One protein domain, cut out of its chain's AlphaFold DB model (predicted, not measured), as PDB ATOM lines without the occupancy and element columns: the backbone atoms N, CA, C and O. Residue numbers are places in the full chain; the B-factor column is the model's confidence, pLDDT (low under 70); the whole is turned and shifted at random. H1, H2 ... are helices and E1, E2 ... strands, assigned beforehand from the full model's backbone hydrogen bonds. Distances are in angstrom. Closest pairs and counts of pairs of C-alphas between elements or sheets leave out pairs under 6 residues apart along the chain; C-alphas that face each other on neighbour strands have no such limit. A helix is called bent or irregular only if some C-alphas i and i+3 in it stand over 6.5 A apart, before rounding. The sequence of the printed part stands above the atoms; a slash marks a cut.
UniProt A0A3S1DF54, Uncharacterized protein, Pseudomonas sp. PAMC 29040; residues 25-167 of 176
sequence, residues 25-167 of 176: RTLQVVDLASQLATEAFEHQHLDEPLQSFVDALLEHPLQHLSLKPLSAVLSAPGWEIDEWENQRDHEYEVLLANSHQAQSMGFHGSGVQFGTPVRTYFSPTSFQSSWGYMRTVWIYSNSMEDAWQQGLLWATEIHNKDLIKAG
ATOM      1  N   ARG A  25     197.348 215.030 221.436       96.19
ATOM      2  CA  ARG A  25     197.490 215.775 222.690       96.19
ATOM      3  C   ARG A  25     198.093 214.903 223.782       96.19
ATOM      4  O   ARG A  25     197.651 213.777 223.967       96.19
ATOM      5  N   THR A  26     199.041 215.447 224.541       96.88
ATOM      6  CA  THR A  26     199.448 214.877 225.834       96.88
ATOM      7  C   THR A  26     198.411 215.239 226.895       96.88
ATOM      8  O   THR A  26     198.080 216.414 227.051       96.88
ATOM      9  N   LEU A  27     197.889 214.237 227.599       96.25
ATOM     10  CA  LEU A  27     196.841 214.390 228.610       96.25
ATOM     11  C   LEU A  27     197.403 214.284 230.028       96.25
ATOM     12  O   LEU A  27     197.142 215.151 230.856       96.25
ATOM     13  N   GLN A  28     198.198 213.245 230.282       96.69
ATOM     14  CA  GLN A  28     198.788 212.934 231.583       96.69
ATOM     15  C   GLN A  28     200.245 212.493 231.391       96.69
ATOM     16  O   GLN A  28     200.609 211.957 230.341       96.69
ATOM     17  N   VAL A  29     201.083 212.739 232.399       96.00
ATOM     18  CA  VAL A  29     202.484 212.301 232.436       96.00
ATOM     19  C   VAL A  29     202.773 211.757 233.828       96.00
ATOM     20  O   VAL A  29     202.493 212.428 234.817       96.00
ATOM     21  N   VAL A  30     203.353 210.562 233.884       94.88
ATOM     22  CA  VAL A  30     203.823 209.903 235.103       94.88
ATOM     23  C   VAL A  30     205.327 209.729 234.976       94.88
ATOM     24  O   VAL A  30     205.798 208.983 234.120       94.88
ATOM     25  N   ASP A  31     206.087 210.430 235.810       93.06
ATOM     26  CA  ASP A  31     207.537 210.267 235.896       93.06
ATOM     27  C   ASP A  31     207.884 209.069 236.789       93.06
ATOM     28  O   ASP A  31     207.919 209.187 238.009       93.06
ATOM     29  N   LEU A  32     208.133 207.896 236.202       90.12
ATOM     30  CA  LEU A  32     208.326 206.677 236.993       90.12
ATOM     31  C   LEU A  32     209.593 206.715 237.841       90.12
ATOM     32  O   LEU A  32     209.616 206.090 238.896       90.12
ATOM     33  N   ALA A  33     210.620 207.464 237.433       88.56
ATOM     34  CA  ALA A  33     211.822 207.618 238.243       88.56
ATOM     35  C   ALA A  33     211.507 208.199 239.630       88.56
ATOM     36  O   ALA A  33     211.939 207.632 240.632       88.56
ATOM     37  N   SER A  34     210.743 209.295 239.707       89.25
ATOM     38  CA  SER A  34     210.340 209.871 240.995       89.25
ATOM     39  C   SER A  34     209.315 209.012 241.727       89.25
ATOM     40  O   SER A  34     209.455 208.817 242.932       89.25
ATOM     41  N   GLN A  35     208.329 208.454 241.022       90.00
ATOM     42  CA  GLN A  35     207.279 207.647 241.650       90.00
ATOM     43  C   GLN A  35     207.847 206.359 242.272       90.00
ATOM     44  O   GLN A  35     207.495 206.021 243.393       90.00
ATOM     45  N   LEU A  36     208.780 205.671 241.602       84.44
ATOM     46  CA  LEU A  36     209.427 204.458 242.130       84.44
ATOM     47  C   LEU A  36     210.468 204.752 243.217       84.44
ATOM     48  O   LEU A  36     210.773 203.884 244.027       84.44
ATOM     49  N   ALA A  37     211.065 205.948 243.214       83.00
ATOM     50  CA  ALA A  37     212.050 206.347 244.221       83.00
ATOM     51  C   ALA A  37     211.417 206.915 245.503       83.00
ATOM     52  O   ALA A  37     212.146 207.268 246.431       83.00
ATOM     53  N   THR A  38     210.093 207.055 245.539       82.56
ATOM     54  CA  THR A  38     209.343 207.629 246.660       82.56
ATOM     55  C   THR A  38     208.258 206.665 247.133       82.56
ATOM     56  O   THR A  38     207.987 205.654 246.493       82.56
ATOM     57  N   GLU A  39     207.606 207.001 248.245       74.38
ATOM     58  CA  GLU A  39     206.524 206.215 248.858       74.38
ATOM     59  C   GLU A  39     205.220 206.222 248.024       74.38
ATOM     60  O   GLU A  39     204.166 205.817 248.506       74.38
ATOM     61  N   ALA A  40     205.247 206.683 246.766       76.62
ATOM     62  CA  ALA A  40     204.049 206.859 245.946       76.62
ATOM     63  C   ALA A  40     203.260 205.562 245.728       76.62
ATOM     64  O   ALA A  40     202.035 205.599 245.654       76.62
ATOM     65  N   PHE A  41     203.953 204.422 245.669       73.56
ATOM     66  CA  PHE A  41     203.327 203.100 245.583       73.56
ATOM     67  C   PHE A  41     202.955 202.510 246.953       73.56
ATOM     68  O   PHE A  41     202.181 201.561 247.009       73.56
ATOM     69  N   GLU A  42     203.467 203.060 248.059       70.88
ATOM     70  CA  GLU A  42     203.215 202.564 249.422       70.88
ATOM     71  C   GLU A  42     201.858 203.031 249.981       70.88
ATOM     72  O   GLU A  42     201.396 202.560 251.023       70.88
ATOM     73  N   HIS A  43     201.191 203.962 249.295       66.69
ATOM     74  CA  HIS A  43     199.874 204.453 249.677       66.69
ATOM     75  C   HIS A  43     198.750 203.564 249.125       66.69
ATOM     76  O   HIS A  43     198.743 203.197 247.956       66.69
ATOM     77  N   GLN A  44     197.718 203.318 249.945       62.81
ATOM     78  CA  GLN A  44     196.491 202.610 249.526       62.81
ATOM     79  C   GLN A  44     195.729 203.318 248.390       62.81
ATOM     80  O   GLN A  44     194.866 202.720 247.750       62.81
ATOM     81  N   HIS A  45     196.014 204.601 248.160       70.00
ATOM     82  CA  HIS A  45     195.419 205.395 247.096       70.00
ATOM     83  C   HIS A  45     196.526 206.093 246.314       70.00
ATOM     84  O   HIS A  45     197.194 206.983 246.843       70.00
ATOM     85  N   LEU A  46     196.693 205.685 245.058       79.88
ATOM     86  CA  LEU A  46     197.570 206.359 244.110       79.88
ATOM     87  C   LEU A  46     196.933 207.685 243.676       79.88
ATOM     88  O   LEU A  46     195.707 207.844 243.693       79.88
ATOM     89  N   ASP A  47     197.762 208.648 243.275       85.12
ATOM     90  CA  ASP A  47     197.243 209.847 242.622       85.12
ATOM     91  C   ASP A  47     196.586 209.499 241.272       85.12
ATOM     92  O   ASP A  47     196.830 208.444 240.690       85.12
ATOM     93  N   GLU A  48     195.695 210.362 240.780       88.44
ATOM     94  CA  GLU A  48     194.861 210.043 239.610       88.44
ATOM     95  C   GLU A  48     195.673 209.712 238.334       88.44
ATOM     96  O   GLU A  48     195.340 208.723 237.672       88.44
ATOM     97  N   PRO A  49     196.760 210.435 237.986       90.31
ATOM     98  CA  PRO A  49     197.618 210.059 236.861       90.31
ATOM     99  C   PRO A  49     198.329 208.714 237.047       90.31
ATOM    100  O   PRO A  49     198.382 207.930 236.096       90.31
ATOM    101  N   LEU A  50     198.875 208.435 238.236       89.25
ATOM    102  CA  LEU A  50     199.570 207.180 238.520       89.25
ATOM    103  C   LEU A  50     198.595 206.001 238.534       89.25
ATOM    104  O   LEU A  50     198.878 204.978 237.920       89.25
ATOM    105  N   GLN A  51     197.426 206.177 239.148       88.38
ATOM    106  CA  GLN A  51     196.319 205.224 239.147       88.38
ATOM    107  C   GLN A  51     195.899 204.863 237.713       88.38
ATOM    108  O   GLN A  51     195.922 203.697 237.333       88.38
ATOM    109  N   SER A  52     195.606 205.871 236.882       91.38
ATOM    110  CA  SER A  52     195.240 205.711 235.462       91.38
ATOM    111  C   SER A  52     196.321 204.985 234.650       91.38
ATOM    112  O   SER A  52     196.019 204.203 233.745       91.38
ATOM    113  N   PHE A  53     197.596 205.234 234.957       91.81
ATOM    114  CA  PHE A  53     198.715 204.551 234.315       91.81
ATOM    115  C   PHE A  53     198.839 203.087 234.751       91.81
ATOM    116  O   PHE A  53     199.045 202.215 233.906       91.81
ATOM    117  N   VAL A  54     198.699 202.813 236.049       87.62
ATOM    118  CA  VAL A  54     198.714 201.456 236.606       87.62
ATOM    119  C   VAL A  54     197.559 200.628 236.052       87.62
ATOM    120  O   VAL A  54     197.792 199.523 235.567       87.62
ATOM    121  N   ASP A  55     196.347 201.178 236.020       87.06
ATOM    122  CA  ASP A  55     195.194 200.499 235.430       87.06
ATOM    123  C   ASP A  55     195.489 200.115 233.966       87.06
ATOM    124  O   ASP A  55     195.279 198.973 233.558       87.06
ATOM    125  N   ALA A  56     196.123 201.001 233.191       88.88
ATOM    126  CA  ALA A  56     196.531 200.696 231.818       88.88
ATOM    127  C   ALA A  56     197.633 199.620 231.697       88.88
ATOM    128  O   ALA A  56     197.722 198.955 230.663       88.88
ATOM    129  N   LEU A  57     198.474 199.431 232.720       86.38
ATOM    130  CA  LEU A  57     199.466 198.348 232.779       86.38
ATOM    131  C   LEU A  57     198.840 196.984 233.091       86.38
ATOM    132  O   LEU A  57     199.428 195.958 232.731       86.38
ATOM    133  N   LEU A  58     197.670 196.976 233.730       80.75
ATOM    134  CA  LEU A  58     196.927 195.777 234.125       80.75
ATOM    135  C   LEU A  58     195.823 195.413 233.111       80.75
ATOM    136  O   LEU A  58     195.475 194.245 232.947       80.75
ATOM    137  N   GLU A  59     195.307 196.386 232.352       78.50
ATOM    138  CA  GLU A  59     194.250 196.173 231.356       78.50
ATOM    139  C   GLU A  59     194.742 195.390 230.123       78.50
ATOM    140  O   GLU A  59     195.255 195.947 229.151       78.50
ATOM    141  N   HIS A  60     194.546 194.072 230.103       63.41
ATOM    142  CA  HIS A  60     194.710 193.254 228.896       63.41
ATOM    143  C   HIS A  60     193.400 193.171 228.087       63.41
ATOM    144  O   HIS A  60     192.328 193.047 228.681       63.41
ATOM    145  N   PRO A  61     193.429 193.172 226.732       56.66
ATOM    146  CA  PRO A  61     194.586 193.117 225.826       56.66
ATOM    147  C   PRO A  61     194.976 194.461 225.162       56.66
ATOM    148  O   PRO A  61     195.740 194.455 224.197       56.66
ATOM    149  N   LEU A  62     194.443 195.607 225.604       63.16
ATOM    150  CA  LEU A  62     194.503 196.886 224.864       63.16
ATOM    151  C   LEU A  62     195.803 197.698 225.039       63.16
ATOM    152  O   LEU A  62     195.877 198.852 224.620       63.16
ATOM    153  N   GLN A  63     196.847 197.100 225.610       78.94
ATOM    154  CA  GLN A  63     198.085 197.803 225.952       78.94
ATOM    155  C   GLN A  63     198.940 198.134 224.727       78.94
ATOM    156  O   GLN A  63     199.154 197.300 223.838       78.94
ATOM    157  N   HIS A  64     199.517 199.335 224.726       90.56
ATOM    158  CA  HIS A  64     200.577 199.686 223.786       90.56
ATOM    159  C   HIS A  64     201.808 198.792 223.999       90.56
ATOM    160  O   HIS A  64     202.134 198.416 225.125       90.56
ATOM    161  N   LEU A  65     202.537 198.466 222.923       91.44
ATOM    162  CA  LEU A  65     203.677 197.541 222.992       91.44
ATOM    163  C   LEU A  65     204.779 198.009 223.950       91.44
ATOM    164  O   LEU A  65     205.431 197.167 224.564       91.44
ATOM    165  N   SER A  66     204.960 199.323 224.104       93.25
ATOM    166  CA  SER A  66     205.968 199.883 225.013       93.25
ATOM    167  C   SER A  66     205.682 199.621 226.494       93.25
ATOM    168  O   SER A  66     206.607 199.664 227.298       93.25
ATOM    169  N   LEU A  67     204.438 199.289 226.857       91.06
ATOM    170  CA  LEU A  67     204.062 198.949 228.229       91.06
ATOM    171  C   LEU A  67     204.386 197.498 228.590       91.06
ATOM    172  O   LEU A  67     204.562 197.192 229.764       91.06
ATOM    173  N   LYS A  68     204.506 196.601 227.600       89.75
ATOM    174  CA  LYS A  68     204.647 195.155 227.840       89.75
ATOM    175  C   LYS A  68     205.830 194.781 228.738       89.75
ATOM    176  O   LYS A  68     205.620 193.956 229.623       89.75
ATOM    177  N   PRO A  69     207.046 195.336 228.555       89.50
ATOM    178  CA  PRO A  69     208.165 194.992 229.430       89.50
ATOM    179  C   PRO A  69     207.906 195.394 230.883       89.50
ATOM    180  O   PRO A  69     208.205 194.619 231.782       89.50
ATOM    181  N   LEU A  70     207.317 196.573 231.106       87.69
ATOM    182  CA  LEU A  70     207.006 197.068 232.445       87.69
ATOM    183  C   LEU A  70     205.856 196.272 233.080       87.69
ATOM    184  O   LEU A  70     205.982 195.823 234.213       87.69
ATOM    185  N   SER A  71     204.778 196.027 232.330       86.44
ATOM    186  CA  SER A  71     203.640 195.205 232.763       86.44
ATOM    187  C   SER A  71     204.080 193.789 233.151       86.44
ATOM    188  O   SER A  71     203.675 193.291 234.197       86.44
ATOM    189  N   ALA A  72     204.982 193.166 232.382       84.75
ATOM    190  CA  ALA A  72     205.504 191.834 232.692       84.75
ATOM    191  C   ALA A  72     206.312 191.785 233.998       84.75
ATOM    192  O   ALA A  72     206.294 190.768 234.685       84.75
ATOM    193  N   VAL A  73     207.024 192.864 234.334       83.50
ATOM    194  CA  VAL A  73     207.783 192.958 235.587       83.50
ATOM    195  C   VAL A  73     206.853 193.220 236.760       83.50
ATOM    196  O   VAL A  73     206.974 192.561 237.785       83.50
ATOM    197  N   LEU A  74     205.906 194.142 236.600       76.56
ATOM    198  CA  LEU A  74     204.986 194.517 237.668       76.56
ATOM    199  C   LEU A  74     203.934 193.444 237.955       76.56
ATOM    200  O   LEU A  74     203.511 193.331 239.096       76.56
ATOM    201  N   SER A  75     203.571 192.624 236.967       73.81
ATOM    202  CA  SER A  75     202.603 191.524 237.112       73.81
ATOM    203  C   SER A  75     203.269 190.170 237.382       73.81
ATOM    204  O   SER A  75     202.606 189.131 237.326       73.81
ATOM    205  N   ALA A  76     204.590 190.139 237.603       70.50
ATOM    206  CA  ALA A  76     205.289 188.899 237.916       70.50
ATOM    207  C   ALA A  76     204.753 188.336 239.245       70.50
ATOM    208  O   ALA A  76     204.619 189.099 240.203       70.50
ATOM    209  N   PRO A  77     204.437 187.029 239.337       61.72
ATOM    210  CA  PRO A  77     203.922 186.457 240.573       61.72
ATOM    211  C   PRO A  77     204.938 186.672 241.699       61.72
ATOM    212  O   PRO A  77     206.062 186.163 241.640       61.72
ATOM    213  N   GLY A  78     204.532 187.451 242.703       56.47
ATOM    214  CA  GLY A  78     205.284 187.624 243.936       56.47
ATOM    215  C   GLY A  78     205.451 186.282 244.648       56.47
ATOM    216  O   GLY A  78     204.605 185.389 244.544       56.47
ATOM    217  N   TRP A  79     206.574 186.109 245.339       45.41
ATOM    218  CA  TRP A  79     206.785 184.944 246.191       45.41
ATOM    219  C   TRP A  79     205.890 185.111 247.423       45.41
ATOM    220  O   TRP A  79     206.138 186.002 248.222       45.41
ATOM    221  N   GLU A  80     204.869 184.261 247.542       51.72
ATOM    222  CA  GLU A  80     203.959 184.157 248.696       51.72
ATOM    223  C   GLU A  80     203.047 185.373 248.917       51.72
ATOM    224  O   GLU A  80     203.366 186.313 249.639       51.72
ATOM    225  N   ILE A  81     201.855 185.321 248.324       51.88
ATOM    226  CA  ILE A  81     200.752 186.214 248.672       51.88
ATOM    227  C   ILE A  81     199.562 185.310 249.012       51.88
ATOM    228  O   ILE A  81     199.048 184.612 248.136       51.88
ATOM    229  N   ASP A  82     199.211 185.259 250.300       53.56
ATOM    230  CA  ASP A  82     198.110 184.449 250.840       53.56
ATOM    231  C   ASP A  82     196.756 184.858 250.234       53.56
ATOM    232  O   ASP A  82     196.611 185.944 249.695       53.56
ATOM    233  N   GLU A  83     195.767 183.967 250.271       49.34
ATOM    234  CA  GLU A  83     194.470 184.107 249.590       49.34
ATOM    235  C   GLU A  83     193.719 185.418 249.943       49.34
ATOM    236  O   GLU A  83     193.290 185.606 251.081       49.34
ATOM    237  N   TRP A  84     193.503 186.300 248.951       56.75
ATOM    238  CA  TRP A  84     192.768 187.571 249.101       56.75
ATOM    239  C   TRP A  84     191.337 187.514 248.553       56.75
ATOM    240  O   TRP A  84     191.048 186.837 247.566       56.75
ATOM    241  N   GLU A  85     190.444 188.303 249.162       55.41
ATOM    242  CA  GLU A  85     189.008 188.362 248.844       55.41
ATOM    243  C   GLU A  85     188.680 189.106 247.527       55.41
ATOM    244  O   GLU A  85     187.596 188.903 246.979       55.41
ATOM    245  N   ASN A  86     189.601 189.916 246.976       62.53
ATOM    246  CA  ASN A  86     189.411 190.684 245.736       62.53
ATOM    247  C   ASN A  86     190.640 190.637 244.811       62.53
ATOM    248  O   ASN A  86     191.746 191.008 245.195       62.53
ATOM    249  N   GLN A  87     190.414 190.288 243.541       65.50
ATOM    250  CA  GLN A  87     191.467 190.164 242.523       65.50
ATOM    251  C   GLN A  87     192.222 191.476 242.242       65.50
ATOM    252  O   GLN A  87     193.422 191.439 241.996       65.50
ATOM    253  N   ARG A  88     191.551 192.635 242.308       64.81
ATOM    254  CA  ARG A  88     192.211 193.933 242.077       64.81
ATOM    255  C   ARG A  88     193.127 194.341 243.220       64.81
ATOM    256  O   ARG A  88     194.230 194.796 242.960       64.81
ATOM    257  N   ASP A  89     192.699 194.144 244.463       67.06
ATOM    258  CA  ASP A  89     193.526 194.466 245.631       67.06
ATOM    259  C   ASP A  89     194.817 193.622 245.601       67.06
ATOM    260  O   ASP A  89     195.909 194.139 245.821       67.06
ATOM    261  N   HIS A  90     194.708 192.364 245.160       70.69
ATOM    262  CA  HIS A  90     195.853 191.493 244.896       70.69
ATOM    263  C   HIS A  90     196.789 192.024 243.789       70.69
ATOM    264  O   HIS A  90     198.005 192.032 243.968       70.69
ATOM    265  N   GLU A  91     196.258 192.493 242.655       69.81
ATOM    266  CA  GLU A  91     197.066 193.070 241.565       69.81
ATOM    267  C   GLU A  91     197.841 194.324 242.016       69.81
ATOM    268  O   GLU A  91     198.992 194.512 241.615       69.81
ATOM    269  N   TYR A  92     197.252 195.141 242.898       70.50
ATOM    270  CA  TYR A  92     197.913 196.311 243.489       70.50
ATOM    271  C   TYR A  92     199.062 195.935 244.427       70.50
ATOM    272  O   TYR A  92     200.140 196.528 244.351       70.50
ATOM    273  N   GLU A  93     198.874 194.936 245.285       71.06
ATOM    274  CA  GLU A  93     199.932 194.479 246.189       71.06
ATOM    275  C   GLU A  93     201.096 193.816 245.446       71.06
ATOM    276  O   GLU A  93     202.258 194.061 245.773       71.06
ATOM    277  N   VAL A  94     200.802 193.035 244.401       73.81
ATOM    278  CA  VAL A  94     201.825 192.476 243.503       73.81
ATOM    279  C   VAL A  94     202.633 193.606 242.857       73.81
ATOM    280  O   VAL A  94     203.863 193.548 242.812       73.81
ATOM    281  N   LEU A  95     201.962 194.671 242.415       73.25
ATOM    282  CA  LEU A  95     202.619 195.829 241.823       73.25
ATOM    283  C   LEU A  95     203.533 196.550 242.825       73.25
ATOM    284  O   LEU A  95     204.665 196.889 242.472       73.25
ATOM    285  N   LEU A  96     203.079 196.737 244.069       72.50
ATOM    286  CA  LEU A  96     203.889 197.309 245.149       72.50
ATOM    287  C   LEU A  96     205.130 196.452 245.420       72.50
ATOM    288  O   LEU A  96     206.248 196.974 245.409       72.50
ATOM    289  N   ALA A  97     204.958 195.139 245.588       73.94
ATOM    290  CA  ALA A  97     206.059 194.204 245.824       73.94
ATOM    291  C   ALA A  97     207.097 194.220 244.684       73.94
ATOM    292  O   ALA A  97     208.301 194.106 244.924       73.94
ATOM    293  N   ASN A  98     206.641 194.433 243.448       81.38
ATOM    294  CA  ASN A  98     207.482 194.442 242.254       81.38
ATOM    295  C   ASN A  98     208.025 195.835 241.875       81.38
ATOM    296  O   ASN A  98     208.837 195.941 240.951       81.38
ATOM    297  N   SER A  99     207.643 196.904 242.580       81.06
ATOM    298  CA  SER A  99     208.090 198.278 242.290       81.06
ATOM    299  C   SER A  99     209.617 198.427 242.406       81.06
ATOM    300  O   SER A  99     210.274 198.946 241.497       81.06
ATOM    301  N   HIS A 100     210.226 197.849 243.449       79.69
ATOM    302  CA  HIS A 100     211.684 197.781 243.598       79.69
ATOM    303  C   HIS A 100     212.354 196.987 242.469       79.69
ATOM    304  O   HIS A 100     213.440 197.350 242.004       79.69
ATOM    305  N   GLN A 101     211.713 195.917 241.991       83.50
ATOM    306  CA  GLN A 101     212.224 195.151 240.859       83.50
ATOM    307  C   GLN A 101     212.201 195.992 239.577       83.50
ATOM    308  O   GLN A 101     213.215 196.040 238.875       83.50
ATOM    309  N   ALA A 102     211.110 196.710 239.299       84.69
ATOM    310  CA  ALA A 102     211.027 197.630 238.166       84.69
ATOM    311  C   ALA A 102     212.130 198.704 238.219       84.69
ATOM    312  O   ALA A 102     212.801 198.958 237.215       84.69
ATOM    313  N   GLN A 103     212.407 199.257 239.402       84.62
ATOM    314  CA  GLN A 103     213.525 200.180 239.596       84.62
ATOM    315  C   GLN A 103     214.875 199.512 239.268       84.62
ATOM    316  O   GLN A 103     215.651 200.033 238.467       84.62
ATOM    317  N   SER A 104     215.144 198.319 239.813       84.00
ATOM    318  CA  SER A 104     216.398 197.581 239.563       84.00
ATOM    319  C   SER A 104     216.616 197.205 238.091       84.00
ATOM    320  O   SER A 104     217.754 197.115 237.631       84.00
ATOM    321  N   MET A 105     215.528 197.022 237.340       85.00
ATOM    322  CA  MET A 105     215.541 196.710 235.911       85.00
ATOM    323  C   MET A 105     215.673 197.959 235.025       85.00
ATOM    324  O   MET A 105     215.759 197.838 233.803       85.00
ATOM    325  N   GLY A 106     215.742 199.151 235.629       84.94
ATOM    326  CA  GLY A 106     216.031 200.406 234.946       84.94
ATOM    327  C   GLY A 106     214.809 201.103 234.351       84.94
ATOM    328  O   GLY A 106     214.965 201.894 233.417       84.94
ATOM    329  N   PHE A 107     213.604 200.843 234.868       88.00
ATOM    330  CA  PHE A 107     212.390 201.544 234.440       88.00
ATOM    331  C   PHE A 107     212.309 202.961 235.033       88.00
ATOM    332  O   PHE A 107     211.474 203.259 235.878       88.00
ATOM    333  N   HIS A 108     213.201 203.846 234.585       89.62
ATOM    334  CA  HIS A 108     213.306 205.244 235.034       89.62
ATOM    335  C   HIS A 108     212.713 206.252 234.035       89.62
ATOM    336  O   HIS A 108     213.037 207.435 234.072       89.62
ATOM    337  N   GLY A 109     211.919 205.777 233.077       92.56
ATOM    338  CA  GLY A 109     211.287 206.616 232.068       92.56
ATOM    339  C   GLY A 109     210.011 207.294 232.559       92.56
ATOM    340  O   GLY A 109     209.750 207.420 233.754       92.56
ATOM    341  N   SER A 110     209.177 207.700 231.610       94.62
ATOM    342  CA  SER A 110     207.865 208.272 231.882       94.62
ATOM    343  C   SER A 110     206.775 207.506 231.143       94.62
ATOM    344  O   SER A 110     206.928 207.151 229.972       94.62
ATOM    345  N   GLY A 111     205.654 207.286 231.826       96.00
ATOM    346  CA  GLY A 111     204.382 206.998 231.179       96.00
ATOM    347  C   GLY A 111     203.791 208.305 230.661       96.00
ATOM    348  O   GLY A 111     203.700 209.279 231.403       96.00
ATOM    349  N   VAL A 112     203.393 208.353 229.395       97.44
ATOM    350  CA  VAL A 112     202.723 209.515 228.803       97.44
ATOM    351  C   VAL A 112     201.402 209.069 228.207       97.44
ATOM    352  O   VAL A 112     201.370 208.195 227.336       97.44
ATOM    353  N   GLN A 113     200.312 209.674 228.668       97.75
ATOM    354  CA  GLN A 113     198.998 209.449 228.097       97.75
ATOM    355  C   GLN A 113     198.790 210.404 226.928       97.75
ATOM    356  O   GLN A 113     198.857 211.628 227.080       97.75
ATOM    357  N   PHE A 114     198.495 209.841 225.767       97.81
ATOM    358  CA  PHE A 114     198.122 210.580 224.574       97.81
ATOM    359  C   PHE A 114     196.639 210.422 224.273       97.81
ATOM    360  O   PHE A 114     196.049 209.378 224.537       97.81
ATOM    361  N   GLY A 115     196.051 211.458 223.681       97.38
ATOM    362  CA  GLY A 115     194.696 211.457 223.148       97.38
ATOM    363  C   GLY A 115     194.672 211.883 221.686       97.38
ATOM    364  O   GLY A 115     195.399 212.799 221.294       97.38
ATOM    365  N   THR A 116     193.808 211.243 220.897       97.62
ATOM    366  CA  THR A 116     193.456 211.674 219.535       97.62
ATOM    367  C   THR A 116     191.943 211.559 219.323       97.62
ATOM    368  O   THR A 116     191.341 210.558 219.745       97.62
ATOM    369  N   PRO A 117     191.274 212.568 218.736       97.31
ATOM    370  CA  PRO A 117     189.834 212.533 218.543       97.31
ATOM    371  C   PRO A 117     189.447 211.477 217.505       97.31
ATOM    372  O   PRO A 117     190.146 211.246 216.518       97.31
ATOM    373  N   VAL A 118     188.285 210.855 217.695       95.06
ATOM    374  CA  VAL A 118     187.727 209.952 216.684       95.06
ATOM    375  C   VAL A 118     187.289 210.770 215.472       95.06
ATOM    376  O   VAL A 118     186.598 211.785 215.608       95.06
ATOM    377  N   ARG A 119     187.664 210.313 214.275       95.06
ATOM    378  CA  ARG A 119     187.301 210.966 213.015       95.06
ATOM    379  C   ARG A 119     186.131 210.250 212.354       95.06
ATOM    380  O   ARG A 119     186.124 209.031 212.207       95.06
ATOM    381  N   THR A 120     185.143 211.026 211.925       94.69
ATOM    382  CA  THR A 120     184.050 210.559 211.067       94.69
ATOM    383  C   THR A 120     184.261 211.141 209.680       94.69
ATOM    384  O   THR A 120     184.113 212.346 209.491       94.69
ATOM    385  N   TYR A 121     184.661 210.298 208.730       94.38
ATOM    386  CA  TYR A 121     185.003 210.718 207.373       94.38
ATOM    387  C   TYR A 121     183.767 210.797 206.468       94.38
ATOM    388  O   TYR A 121     182.917 209.910 206.481       94.38
ATOM    389  N   PHE A 122     183.710 211.850 205.649       93.44
ATOM    390  CA  PHE A 122     182.731 212.038 204.569       93.44
ATOM    391  C   PHE A 122     183.369 211.863 203.180       93.44
ATOM    392  O   PHE A 122     182.677 211.596 202.201       93.44
ATOM    393  N   SER A 123     184.690 212.018 203.098       92.50
ATOM    394  CA  SER A 123     185.544 211.709 201.946       92.50
ATOM    395  C   SER A 123     186.948 211.345 202.455       92.50
ATOM    396  O   SER A 123     187.199 211.517 203.648       92.50
ATOM    397  N   PRO A 124     187.901 210.916 201.606       89.19
ATOM    398  CA  PRO A 124     189.267 210.625 202.056       89.19
ATOM    399  C   PRO A 124     189.983 211.795 202.749       89.19
ATOM    400  O   PRO A 124     190.856 211.589 203.588       89.19
ATOM    401  N   THR A 125     189.593 213.030 202.426       89.06
ATOM    402  CA  THR A 125     190.232 214.262 202.909       89.06
ATOM    403  C   THR A 125     189.325 215.122 203.789       89.06
ATOM    404  O   THR A 125     189.788 216.108 204.354       89.06
ATOM    405  N   SER A 126     188.044 214.767 203.927       92.25
ATOM    406  CA  SER A 126     187.058 215.516 204.710       92.25
ATOM    407  C   SER A 126     186.510 214.669 205.847       92.25
ATOM    408  O   SER A 126     185.984 213.574 205.627       92.25
ATOM    409  N   PHE A 127     186.598 215.192 207.067       94.25
ATOM    410  CA  PHE A 127     186.098 214.538 208.267       94.25
ATOM    411  C   PHE A 127     185.600 215.548 209.299       94.25
ATOM    412  O   PHE A 127     185.994 216.712 209.307       94.25
ATOM    413  N   GLN A 128     184.768 215.065 210.215       95.12
ATOM    414  CA  GLN A 128     184.438 215.739 211.465       95.12
ATOM    415  C   GLN A 128     185.129 215.026 212.631       95.12
ATOM    416  O   GLN A 128     185.256 213.800 212.633       95.12
ATOM    417  N   SER A 129     185.567 215.787 213.633       94.62
ATOM    418  CA  SER A 129     186.137 215.253 214.874       94.62
ATOM    419  C   SER A 129     185.821 216.175 216.056       94.62
ATOM    420  O   SER A 129     185.467 217.340 215.860       94.62
ATOM    421  N   SER A 130     185.894 215.650 217.280       93.31
ATOM    422  CA  SER A 130     185.688 216.416 218.512       93.31
ATOM    423  C   SER A 130     186.554 215.862 219.634       93.31
ATOM    424  O   SER A 130     186.613 214.652 219.835       93.31
ATOM    425  N   TRP A 131     187.152 216.752 220.427       93.94
ATOM    426  CA  TRP A 131     187.902 216.379 221.630       93.94
ATOM    427  C   TRP A 131     187.020 215.814 222.752       93.94
ATOM    428  O   TRP A 131     187.545 215.236 223.694       93.94
ATOM    429  N   GLY A 132     185.691 215.940 222.648       93.62
ATOM    430  CA  GLY A 132     184.755 215.276 223.560       93.62
ATOM    431  C   GLY A 132     184.606 213.769 223.309       93.62
ATOM    432  O   GLY A 132     184.042 213.073 224.144       93.62
ATOM    433  N   TYR A 133     185.097 213.260 222.172       94.06
ATOM    434  CA  TYR A 133     185.091 211.836 221.848       94.06
ATOM    435  C   TYR A 133     186.445 211.436 221.256       94.06
ATOM    436  O   TYR A 133     186.686 211.547 220.053       94.06
ATOM    437  N   MET A 134     187.349 211.005 222.135       95.62
ATOM    438  CA  MET A 134     188.731 210.670 221.801       95.62
ATOM    439  C   MET A 134     189.081 209.246 222.215       95.62
ATOM    440  O   MET A 134     188.485 208.684 223.130       95.62
ATOM    441  N   ARG A 135     190.071 208.677 221.531       94.88
ATOM    442  CA  ARG A 135     190.782 207.488 222.002       94.88
ATOM    443  C   ARG A 135     192.001 207.945 222.778       94.88
ATOM    444  O   ARG A 135     192.573 208.984 222.447       94.88
ATOM    445  N   THR A 136     192.395 207.160 223.768       96.00
ATOM    446  CA  THR A 136     193.597 207.402 224.560       96.00
ATOM    447  C   THR A 136     194.535 206.207 224.495       96.00
ATOM    448  O   THR A 136     194.128 205.093 224.159       96.00
ATOM    449  N   VAL A 137     195.812 206.454 224.768       96.06
ATOM    450  CA  VAL A 137     196.824 205.413 224.930       96.06
ATOM    451  C   VAL A 137     197.860 205.870 225.942       96.06
ATOM    452  O   VAL A 137     198.233 207.040 225.956       96.06
ATOM    453  N   TRP A 138     198.350 204.944 226.757       97.12
ATOM    454  CA  TRP A 138     199.554 205.148 227.549       97.12
ATOM    455  C   TRP A 138     200.768 204.600 226.803       97.12
ATOM    456  O   TRP A 138     200.743 203.483 226.288       97.12
ATOM    457  N   ILE A 139     201.837 205.390 226.746       96.38
ATOM    458  CA  ILE A 139     203.113 205.017 226.136       96.38
ATOM    459  C   ILE A 139     204.208 205.211 227.178       96.38
ATOM    460  O   ILE A 139     204.371 206.310 227.702       96.38
ATOM    461  N   TYR A 140     204.972 204.156 227.457       95.62
ATOM    462  CA  TYR A 140     206.201 204.256 228.243       95.62
ATOM    463  C   TYR A 140     207.403 204.562 227.339       95.62
ATOM    464  O   TYR A 140     207.555 203.952 226.279       95.62
ATOM    465  N   SER A 141     208.266 205.488 227.762       95.25
ATOM    466  CA  SER A 141     209.558 205.755 227.122       95.25
ATOM    467  C   SER A 141     210.550 206.378 228.106       95.25
ATOM    468  O   SER A 141     210.164 207.043 229.063       95.25
ATOM    469  N   ASN A 142     211.848 206.225 227.837       93.12
ATOM    470  CA  ASN A 142     212.924 206.863 228.600       93.12
ATOM    471  C   ASN A 142     213.113 208.354 228.263       93.12
ATOM    472  O   ASN A 142     213.942 209.019 228.879       93.12
ATOM    473  N   SER A 143     212.398 208.895 227.268       92.19
ATOM    474  CA  SER A 143     212.429 210.329 226.972       92.19
ATOM    475  C   SER A 143     211.092 210.834 226.445       92.19
ATOM    476  O   SER A 143     210.394 210.143 225.703       92.19
ATOM    477  N   MET A 144     210.770 212.091 226.755       91.50
ATOM    478  CA  MET A 144     209.555 212.729 226.246       91.50
ATOM    479  C   MET A 144     209.547 212.834 224.713       91.50
ATOM    480  O   MET A 144     208.476 212.894 224.115       91.50
ATOM    481  N   GLU A 145     210.715 212.894 224.063       92.50
ATOM    482  CA  GLU A 145     210.802 212.968 222.600       92.50
ATOM    483  C   GLU A 145     210.465 211.641 221.934       92.50
ATOM    484  O   GLU A 145     209.634 211.615 221.033       92.50
ATOM    485  N   ASP A 146     211.007 210.535 222.433       94.00
ATOM    486  CA  ASP A 146     210.636 209.210 221.941       94.00
ATOM    487  C   ASP A 146     209.162 208.875 222.250       94.00
ATOM    488  O   ASP A 146     208.441 208.417 221.365       94.00
ATOM    489  N   ALA A 147     208.654 209.228 223.442       95.56
ATOM    490  CA  ALA A 147     207.220 209.122 223.741       95.56
ATOM    491  C   ALA A 147     206.359 209.889 222.721       95.56
ATOM    492  O   ALA A 147     205.340 209.381 222.257       95.56
ATOM    493  N   TRP A 148     206.774 211.106 222.351       95.94
ATOM    494  CA  TRP A 148     206.069 211.931 221.373       95.94
ATOM    495  C   TRP A 148     206.052 211.300 219.980       95.94
ATOM    496  O   TRP A 148     204.987 211.206 219.374       95.94
ATOM    497  N   GLN A 149     207.195 210.807 219.492       95.81
ATOM    498  CA  GLN A 149     207.268 210.130 218.192       95.81
ATOM    499  C   GLN A 149     206.379 208.880 218.151       95.81
ATOM    500  O   GLN A 149     205.633 208.681 217.192       95.81
ATOM    501  N   GLN A 150     206.377 208.075 219.218       96.44
ATOM    502  CA  GLN A 150     205.470 206.929 219.333       96.44
ATOM    503  C   GLN A 150     203.994 207.365 219.381       96.44
ATOM    504  O   GLN A 150     203.147 206.735 218.748       96.44
ATOM    505  N   GLY A 151     203.683 208.480 220.048       96.62
ATOM    506  CA  GLY A 151     202.347 209.080 220.049       96.62
ATOM    507  C   GLY A 151     201.875 209.501 218.652       96.62
ATOM    508  O   GLY A 151     200.721 209.254 218.294       96.62
ATOM    509  N   LEU A 152     202.761 210.073 217.827       96.69
ATOM    510  CA  LEU A 152     202.455 210.440 216.437       96.69
ATOM    511  C   LEU A 152     202.163 209.209 215.571       96.69
ATOM    512  O   LEU A 152     201.200 209.213 214.794       96.69
ATOM    513  N   LEU A 153     202.963 208.148 215.721       96.12
ATOM    514  CA  LEU A 153     202.743 206.876 215.030       96.12
ATOM    515  C   LEU A 153     201.385 206.283 215.413       96.12
ATOM    516  O   LEU A 153     200.571 205.988 214.537       96.12
ATOM    517  N   TRP A 154     201.094 206.208 216.710       96.38
ATOM    518  CA  TRP A 154     199.813 205.712 217.202       96.38
ATOM    519  C   TRP A 154     198.625 206.536 216.683       96.38
ATOM    520  O   TRP A 154     197.667 205.962 216.160       96.38
ATOM    521  N   ALA A 155     198.670 207.870 216.750       96.31
ATOM    522  CA  ALA A 155     197.579 208.706 216.241       96.31
ATOM    523  C   ALA A 155     197.359 208.510 214.735       96.31
ATOM    524  O   ALA A 155     196.218 208.444 214.276       96.31
ATOM    525  N   THR A 156     198.441 208.339 213.972       95.44
ATOM    526  CA  THR A 156     198.373 208.009 212.542       95.44
ATOM    527  C   THR A 156     197.655 206.681 212.308       95.44
ATOM    528  O   THR A 156     196.751 206.607 211.474       95.44
ATOM    529  N   GLU A 157     197.988 205.640 213.073       94.75
ATOM    530  CA  GLU A 157     197.297 204.351 212.995       94.75
ATOM    531  C   GLU A 157     195.806 204.470 213.320       94.75
ATOM    532  O   GLU A 157     194.976 203.856 212.647       94.75
ATOM    533  N   ILE A 158     195.446 205.261 214.334       94.62
ATOM    534  CA  ILE A 158     194.048 205.496 214.704       94.62
ATOM    535  C   ILE A 158     193.288 206.205 213.579       94.62
ATOM    536  O   ILE A 158     192.194 205.769 213.217       94.62
ATOM    537  N   HIS A 159     193.865 207.245 212.981       93.88
ATOM    538  CA  HIS A 159     193.239 207.937 211.856       93.88
ATOM    539  C   HIS A 159     193.059 207.026 210.645       93.88
ATOM    540  O   HIS A 159     192.000 207.042 210.020       93.88
ATOM    541  N   ASN A 160     194.053 206.186 210.349       94.00
ATOM    542  CA  ASN A 160     193.952 205.200 209.278       94.00
ATOM    543  C   ASN A 160     192.844 204.181 209.561       94.00
ATOM    544  O   ASN A 160     192.081 203.845 208.658       94.00
ATOM    545  N   LYS A 161     192.694 203.728 210.813       93.94
ATOM    546  CA  LYS A 161     191.583 202.851 211.220       93.94
ATOM    547  C   LYS A 161     190.225 203.527 211.021       93.94
ATOM    548  O   LYS A 161     189.308 202.879 210.522       93.94
ATOM    549  N   ASP A 162     190.092 204.806 211.368       94.50
ATOM    550  CA  ASP A 162     188.851 205.566 211.165       94.50
ATOM    551  C   ASP A 162     188.522 205.761 209.677       94.50
ATOM    552  O   ASP A 162     187.373 205.596 209.266       94.50
ATOM    553  N   LEU A 163     189.537 206.043 208.859       93.44
ATOM    554  CA  LEU A 163     189.409 206.197 207.412       93.44
ATOM    555  C   LEU A 163     188.992 204.879 206.731       93.44
ATOM    556  O   LEU A 163     188.048 204.860 205.940       93.44
ATOM    557  N   ILE A 164     189.632 203.766 207.107       94.62
ATOM    558  CA  ILE A 164     189.289 202.415 206.633       94.62
ATOM    559  C   ILE A 164     187.876 202.028 207.072       94.62
ATOM    560  O   ILE A 164     187.103 201.497 206.276       94.62
ATOM    561  N   LYS A 165     187.501 202.328 208.322       93.94
ATOM    562  CA  LYS A 165     186.151 202.072 208.842       93.94
ATOM    563  C   LYS A 165     185.071 202.805 208.039       93.94
ATOM    564  O   LYS A 165     183.962 202.291 207.917       93.94
ATOM    565  N   ALA A 166     185.388 203.972 207.482       92.38
ATOM    566  CA  ALA A 166     184.495 204.729 206.608       92.38
ATOM    567  C   ALA A 166     184.451 204.213 205.151       92.38
ATOM    568  O   ALA A 166     183.685 204.740 204.348       92.38
ATOM    569  N   GLY A 167     185.229 203.179 204.807       92.19
ATOM    570  CA  GLY A 167     185.248 202.560 203.478       92.19
ATOM    571  C   GLY A 167     186.256 203.169 202.499       92.19
ATOM    572  O   GLY A 167     186.187 202.878 201.306       92.19
TER     573      GLY A 167
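AT A GLANCE: This is residues 25 to 167 of the 176 residues of an uncharacterized protein of Pseudomonas sp. PAMC 29040 (UniProt A0A3S1DF54). A long, strongly twisted sheet of three strands has the long helix H5 packed on one face and the shorter helix H2 crossing the other face. H2 and H3 touch each other near the middle of the elongated whole, H4 and H1 lie farther toward one end, which the long link of residues 75 to 86 reaches, and the turn of the hairpin E2 and E3 reaches to the opposite end. The printed part has 143 residues with five named helices and three named strands, along the chain E1 H1 H2 H3 H4 E2 E3 H5; the class is mixed, helices and strands. The sheet has the order E1 - E2 - E3, all antiparallel. The whole is only just compact, close to loose, with a radius of gyration of the C-alphas of 17.4 A and spans of 57 by 34 by 23 A.

IN THESE COORDINATES: E1, residues 25 to 31, begins with C-alpha 25 at (197.490, 215.775, 222.690) and is 17.5 A long. H1 is residues 32 to 36, H2 residues 48 to 58 and H3 residues 65 to 74. H4, residues 87 to 104, is 26.2 A long and has a kink of 39 degrees near residue 97. E2, residues 110 to 121, is 33.6 A long and begins at (207.865, 208.272, 231.882). E3, residues 127 to 141, is 31.4 A long and bends by 78 degrees at residue 130. H5, residues 144 to 165, is 31.1 A long and ends with C-alpha 165 at (186.151, 202.072, 208.842). H3 is only just irregular, with C-alphas 66 and 69 6.9 A apart; H4 is irregular, with C-alphas 97 and 100 7.0 A apart.

HOW THE PARTS SIT: E1 and E2 are antiparallel neighbours, with N 27 and O 113 2.8 A apart, within hydrogen-bond range. E2 and E3 form a hairpin, with N 114 and O 137 within range at 2.8 A. H2 and H5 are on opposite faces of the sheet, which gives three layers, helices on both faces. The closest C-alphas of E2 and H5 are those of Arg 119 and Asp 162, 5.9 A. H2 has a height over the sheet of 9.2 A and runs across the strands, at 89 degrees to E1 on the local plane. H1 and H3 only graze the sheet, and H4 is not on it. H2 and H3 touch, about perpendicular at 90 degrees, closest at the C-alphas of Leu 57 and Ser 71, 5.2 A. H4 touches H3 with residues 94 to 102 alone, closest at the C-alphas of Leu 74 and Leu 95, 5.0 A. H4 touches H1 with residues 99 to 103 alone, closest at the C-alphas of Leu 36 and Ser 99, 6.3 A. H5 touches no helix. In H1, H2 and H5 every O i to N i+4 pair is within hydrogen-bond range; in H3 4 of 6 are, and in H4 12 of 14.

THE WHOLE: The two C-alphas farthest apart, those of Asp 82 and Ser 123, are 57.4 A apart. The printed part has no cut. The links H1 to H2 and H3 to H4 are long. Mean pLDDT of the printed part is 85.2, and it is under 70 at residues 43 to 44, 60 to 62, 77 to 89 and 91.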